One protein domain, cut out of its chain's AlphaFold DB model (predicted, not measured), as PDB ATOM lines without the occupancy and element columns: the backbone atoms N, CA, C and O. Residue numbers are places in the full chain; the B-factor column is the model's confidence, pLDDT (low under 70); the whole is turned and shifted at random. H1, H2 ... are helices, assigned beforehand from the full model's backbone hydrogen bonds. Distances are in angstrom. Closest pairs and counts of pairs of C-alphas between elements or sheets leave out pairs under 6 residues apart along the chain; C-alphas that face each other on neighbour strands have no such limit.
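Overview. This is residues 2 to 46 of the 78 residues of a protein of Microcystis aeruginosa PCC 9809 (UniProt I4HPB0). Two helices, H2 and H1, meet at their ends in a corner and make an L, and residues 2 to 10, with no named element, run across its open side toward the start of H1. The last stretch, residues 40 to 46, hooks round beyond the far end of H2, while residues 22 to 27 stick out at the corner. The printed part has 45 residues with two named helices, H1 then H2, and no named strand; the class is all helix. The whole is loose, with a radius of gyration of the C-alphas of 12.0 A, and flat, spanning 33 by 24 by 10 A.

Along the chain. Begin with the longest helix, H2, residues 25 to 39: find C-alpha 25 at (40.400, 19.204, 21.693) and go 20.7 A to C-alpha 39 at (36.647, -1.087, 20.089). Then turn back to H1, residues 11 to 23, which begins at C-alpha 11 at (60.419, 9.910, 18.985) and is 18.3 A long from first to last C-alpha.

Arrangement. Look where H1 gives way to H2: one residue, Ser 24, makes a tight link. The two helices touch only at the corner by this link, and only just, with 3 pairs of C-alphas within 8 A. H1 touches with residues 21 to 22 alone, and H2 with residues 27 to 28 alone. Their closest C-alphas are those of Leu 21 and Leu 28, 5.5 A apart. Their lines are about perpendicular, at 73 degrees, and their centres are 16.3 A apart. In H1 and H2 every O i to N i+4 pair is within hydrogen-bond range.

Size, cuts and confidence. The two C-alphas farthest apart are those of Glu 12 and Asp 46, 33.3 A. The printed part has no cut. The mean pLDDT of the printed part is 91.3, and no printed residue is under 70.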
ATOM      1  N   GLY A   2      42.068   0.305  14.149       80.88
ATOM      2  CA  GLY A   2      41.747   1.163  13.000       80.88
ATOM      3  C   GLY A   2      42.180   2.621  13.158       80.88
ATOM      4  O   GLY A   2      41.442   3.503  12.746       80.88
ATOM      5  N   LEU A   3      43.332   2.859  13.791       89.00
ATOM      6  CA  LEU A   3      43.874   4.200  14.046       89.00
ATOM      7  C   LEU A   3      45.325   4.307  13.537       89.00
ATOM      8  O   LEU A   3      46.241   4.476  14.345       89.00
ATOM      9  N   PRO A   4      45.580   4.118  12.226       91.31
ATOM     10  CA  PRO A   4      46.927   4.242  11.670       91.31
ATOM     11  C   PRO A   4      47.519   5.645  11.861       91.31
ATOM     12  O   PRO A   4      48.735   5.774  11.948       91.31
ATOM     13  N   GLU A   5      46.683   6.679  11.996       91.19
ATOM     14  CA  GLU A   5      47.104   8.056  12.277       91.19
ATOM     15  C   GLU A   5      47.785   8.233  13.647       91.19
ATOM     16  O   GLU A   5      48.419   9.258  13.881       91.19
ATOM     17  N   LEU A   6      47.684   7.241  14.545       94.31
ATOM     18  CA  LEU A   6      48.379   7.222  15.836       94.31
ATOM     19  C   LEU A   6      49.729   6.487  15.804       94.31
ATOM     20  O   LEU A   6      50.406   6.413  16.827       94.31
ATOM     21  N   ILE A   7      50.123   5.918  14.660       95.00
ATOM     22  CA  ILE A   7      51.364   5.150  14.525       95.00
ATOM     23  C   ILE A   7      52.493   6.086  14.083       95.00
ATOM     24  O   ILE A   7      52.485   6.602  12.968       95.00
ATOM     25  N   THR A   8      53.497   6.262  14.941       97.12
ATOM     26  CA  THR A   8      54.681   7.096  14.673       97.12
ATOM     27  C   THR A   8      55.933   6.246  14.494       97.12
ATOM     28  O   THR A   8      56.051   5.182  15.100       97.12
ATOM     29  N   LYS A   9      56.892   6.712  13.688       97.38
ATOM     30  CA  LYS A   9      58.096   5.942  13.324       97.38
ATOM     31  C   LYS A   9      59.334   6.297  14.146       97.38
ATOM     32  O   LYS A   9      60.332   5.586  14.084       97.38
ATOM     33  N   ASN A  10      59.291   7.401  14.887       98.06
ATOM     34  CA  ASN A  10      60.382   7.877  15.733       98.06
ATOM     35  C   ASN A  10      59.856   8.774  16.869       98.06
ATOM     36  O   ASN A  10      58.671   9.109  16.929       98.06
ATOM     37  N   LEU A  11      60.756   9.154  17.779       98.00
ATOM     38  CA  LEU A  11      60.419   9.910  18.985       98.00
ATOM     39  C   LEU A  11      59.963  11.351  18.696       98.00
ATOM     40  O   LEU A  11      59.091  11.869  19.390       98.00
ATOM     41  N   GLU A  12      60.518  11.991  17.666       98.12
ATOM     42  CA  GLU A  12      60.140  13.358  17.291       98.12
ATOM     43  C   GLU A  12      58.718  13.409  16.721       98.12
ATOM     44  O   GLU A  12      57.917  14.248  17.138       98.12
ATOM     45  N   GLU A  13      58.362  12.469  15.841       97.88
ATOM     46  CA  GLU A  13      56.988  12.298  15.354       97.88
ATOM     47  C   GLU A  13      56.013  12.029  16.503       97.88
ATOM     48  O   GLU A  13      54.961  12.666  16.574       97.88
ATOM     49  N   TYR A  14      56.386  11.141  17.430       97.94
ATOM     50  CA  TYR A  14      55.593  10.842  18.622       97.94
ATOM     51  C   TYR A  14      55.317  12.099  19.455       97.94
ATOM     52  O   TYR A  14      54.164  12.405  19.766       97.94
ATOM     53  N   LYS A  15      56.366  12.870  19.769       98.06
ATOM     54  CA  LYS A  15      56.265  14.113  20.545       98.06
ATOM     55  C   LYS A  15      55.370  15.136  19.846       98.06
ATOM     56  O   LYS A  15      54.476  15.705  20.473       98.06
ATOM     57  N   ASN A  16      55.585  15.358  18.551       97.81
ATOM     58  CA  ASN A  16      54.817  16.332  17.779       97.81
ATOM     59  C   ASN A  16      53.338  15.945  17.690       97.81
ATOM     60  O   ASN A  16      52.469  16.806  17.855       97.81
ATOM     61  N   LEU A  17      53.043  14.658  17.492       97.38
ATOM     62  CA  LEU A  17      51.676  14.147  17.483       97.38
ATOM     63  C   LEU A  17      51.001  14.327  18.847       97.38
ATOM     64  O   LEU A  17      49.889  14.851  18.911       97.38
ATOM     65  N   ALA A  18      51.682  13.964  19.938       96.75
ATOM     66  CA  ALA A  18      51.158  14.124  21.292       96.75
ATOM     67  C   ALA A  18      50.834  15.594  21.611       96.75
ATOM     68  O   ALA A  18      49.748  15.891  22.109       96.75
ATOM     69  N   ILE A  19      51.728  16.527  21.259       97.56
ATOM     70  CA  ILE A  19      51.505  17.969  21.442       97.56
ATOM     71  C   ILE A  19      50.329  18.461  20.588       97.56
ATOM     72  O   ILE A  19      49.505  19.234  21.076       97.56
ATOM     73  N   ASN A  20      50.228  18.031  19.327       96.19
ATOM     74  CA  ASN A  20      49.136  18.418  18.428       96.19
ATOM     75  C   ASN A  20      47.775  17.979  18.983       96.19
ATOM     76  O   ASN A  20      46.850  18.788  19.045       96.19
ATOM     77  N   LEU A  21      47.677  16.732  19.452       96.50
ATOM     78  CA  LEU A  21      46.464  16.195  20.069       96.50
ATOM     79  C   LEU A  21      46.129  16.902  21.388       96.50
ATOM     80  O   LEU A  21      44.973  17.244  21.611       96.50
ATOM     81  N   ALA A  22      47.127  17.184  22.230       95.44
ATOM     82  CA  ALA A  22      46.922  17.908  23.485       95.44
ATOM     83  C   ALA A  22      46.422  19.347  23.264       95.44
ATOM     84  O   ALA A  22      45.630  19.853  24.053       95.44
ATOM     85  N   LYS A  23      46.866  20.000  22.182       97.19
ATOM     86  CA  LYS A  23      46.463  21.367  21.815       97.19
ATOM     87  C   LYS A  23      45.172  21.443  20.995       97.19
ATOM     88  O   LYS A  23      44.673  22.543  20.790       97.19
ATOM     89  N   SER A  24      44.642  20.312  20.523       96.56
ATOM     90  CA  SER A  24      43.488  20.265  19.615       96.56
ATOM     91  C   SER A  24      42.364  19.393  20.196       96.56
ATOM     92  O   SER A  24      42.269  18.213  19.841       96.56
ATOM     93  N   PRO A  25      41.496  19.947  21.068       94.25
ATOM     94  CA  PRO A  25      40.400  19.204  21.693       94.25
ATOM     95  C   PRO A  25      39.495  18.484  20.689       94.25
ATOM     96  O   PRO A  25      39.152  17.325  20.912       94.25
ATOM     97  N   ASP A  26      39.184  19.123  19.557       95.88
ATOM     98  CA  ASP A  26      38.316  18.551  18.520       95.88
ATOM     99  C   ASP A  26      38.936  17.301  17.882       95.88
ATOM    100  O   ASP A  26      38.308  16.246  17.825       95.88
ATOM    101  N   LYS A  27      40.224  17.360  17.513       92.94
ATOM    102  CA  LYS A  27      40.953  16.197  16.976       92.94
ATOM    103  C   LYS A  27      41.031  15.060  17.988       92.94
ATOM    104  O   LYS A  27      40.897  13.889  17.635       92.94
ATOM    105  N   LEU A  28      41.259  15.391  19.259       94.44
ATOM    106  CA  LEU A  28      41.276  14.394  20.324       94.44
ATOM    107  C   LEU A  28      39.898  13.735  20.484       94.44
ATOM    108  O   LEU A  28      39.818  12.523  20.696       94.44
ATOM    109  N   GLN A  29      38.824  14.513  20.361       95.19
ATOM    110  CA  GLN A  29      37.456  14.015  20.428       95.19
ATOM    111  C   GLN A  29      37.130  13.081  19.256       95.19
ATOM    112  O   GLN A  29      36.591  11.999  19.485       95.19
ATOM    113  N   GLU A  30      37.521  13.433  18.030       93.75
ATOM    114  CA  GLU A  30      37.361  12.570  16.853       93.75
ATOM    115  C   GLU A  30      38.073  11.220  17.026       93.75
ATOM    116  O   GLU A  30      37.494  10.164  16.763       93.75
ATOM    117  N   ILE A  31      39.313  11.226  17.529       94.00
ATOM    118  CA  ILE A  31      40.059   9.987  17.791       94.00
ATOM    119  C   ILE A  31      39.375   9.143  18.866       94.00
ATOM    120  O   ILE A  31      39.256   7.926  18.707       94.00
ATOM    121  N   LYS A  32      38.879   9.762  19.942       92.12
ATOM    122  CA  LYS A  32      38.121   9.052  20.983       92.12
ATOM    123  C   LYS A  32      36.845   8.421  20.427       92.12
ATOM    124  O   LYS A  32      36.543   7.280  20.772       92.12
ATOM    125  N   GLN A  33      36.122   9.123  19.556       92.38
ATOM    126  CA  GLN A  33      34.918   8.602  18.906       92.38
ATOM    127  C   GLN A  33      35.238   7.414  17.994       92.38
ATOM    128  O   GLN A  33      34.617   6.360  18.138       92.38
ATOM    129  N   LYS A  34      36.250   7.543  17.126       90.06
ATOM    130  CA  LYS A  34      36.736   6.434  16.288       90.06
ATOM    131  C   LYS A  34      37.135   5.228  17.135       90.06
ATOM    132  O   LYS A  34      36.760   4.103  16.820       90.06
ATOM    133  N   LEU A  35      37.856   5.446  18.238       88.94
ATOM    134  CA  LEU A  35      38.258   4.377  19.151       88.94
ATOM    135  C   LEU A  35      37.046   3.690  19.790       88.94
ATOM    136  O   LEU A  35      36.997   2.463  19.820       88.94
ATOM    137  N   ALA A  36      36.074   4.457  20.285       88.50
ATOM    138  CA  ALA A  36      34.869   3.918  20.908       88.50
ATOM    139  C   ALA A  36      34.059   3.050  19.932       88.50
ATOM    140  O   ALA A  36      33.640   1.952  20.297       88.50
ATOM    141  N   GLN A  37      33.908   3.500  18.683       86.69
ATOM    142  CA  GLN A  37      33.237   2.745  17.622       86.69
ATOM    143  C   GLN A  37      34.020   1.478  17.244       86.69
ATOM    144  O   GLN A  37      33.459   0.384  17.178       86.69
ATOM    145  N   ASN A  38      35.335   1.603  17.051       85.44
ATOM    146  CA  ASN A  38      36.185   0.502  16.596       85.44
ATOM    147  C   ASN A  38      36.464  -0.542  17.682       85.44
ATOM    148  O   ASN A  38      36.788  -1.688  17.365       85.44
ATOM    149  N   ARG A  39      36.374  -0.177  18.967       79.38
ATOM    150  CA  ARG A  39      36.647  -1.087  20.089       79.38
ATOM    151  C   ARG A  39      35.714  -2.296  20.092       79.38
ATOM    152  O   ARG A  39      36.144  -3.371  20.481       79.38
ATOM    153  N   LEU A  40      34.467  -2.138  19.659       76.31
ATOM    154  CA  LEU A  40      33.487  -3.229  19.660       76.31
ATOM    155  C   LEU A  40      33.514  -4.074  18.378       76.31
ATOM    156  O   LEU A  40      32.931  -5.150  18.350       76.31
ATOM    157  N   THR A  41      34.183  -3.601  17.325       76.00
ATOM    158  CA  THR A  41      34.149  -4.222  15.991       76.00
ATOM    159  C   THR A  41      35.489  -4.811  15.557       76.00
ATOM    160  O   THR A  41      35.524  -5.689  14.696       76.00
ATOM    161  N   TYR A  42      36.613  -4.369  16.135       77.38
ATOM    162  CA  TYR A  42      37.925  -4.907  15.779       77.38
ATOM    163  C   TYR A  42      38.247  -6.215  16.520       77.38
ATOM    164  O   TYR A  42      38.051  -6.283  17.735       77.38
ATOM    165  N   PRO A  43      38.901  -7.191  15.846       76.06
ATOM    166  CA  PRO A  43      39.239  -8.496  16.427       76.06
ATOM    167  C   PRO A  43      40.050  -8.443  17.724       76.06
ATOM    168  O   PRO A  43      40.044  -9.400  18.484       76.06
ATOM    169  N   LEU A  44      40.744  -7.330  17.988       78.38
ATOM    170  CA  LEU A  44      41.558  -7.156  19.192       78.38
ATOM    171  C   LEU A  44      40.755  -7.335  20.492       78.38
ATOM    172  O   LEU A  44      41.326  -7.737  21.499       78.38
ATOM    173  N   PHE A  45      39.455  -7.033  20.473       79.19
ATOM    174  CA  PHE A  45      38.583  -7.151  21.644       79.19
ATOM    175  C   PHE A  45      37.618  -8.340  21.563       79.19
ATOM    176  O   PHE A  45      36.845  -8.562  22.496       79.19
ATOM    177  N   ASP A  46      37.681  -9.130  20.487       85.00
ATOM    178  CA  ASP A  46      36.935 -10.382  20.364       85.00
ATOM    179  C   ASP A  46      37.663 -11.479  21.150       85.00
ATOM    180  O   ASP A  46      38.481 -12.246  20.632       85.00
TER     181      ASP A  46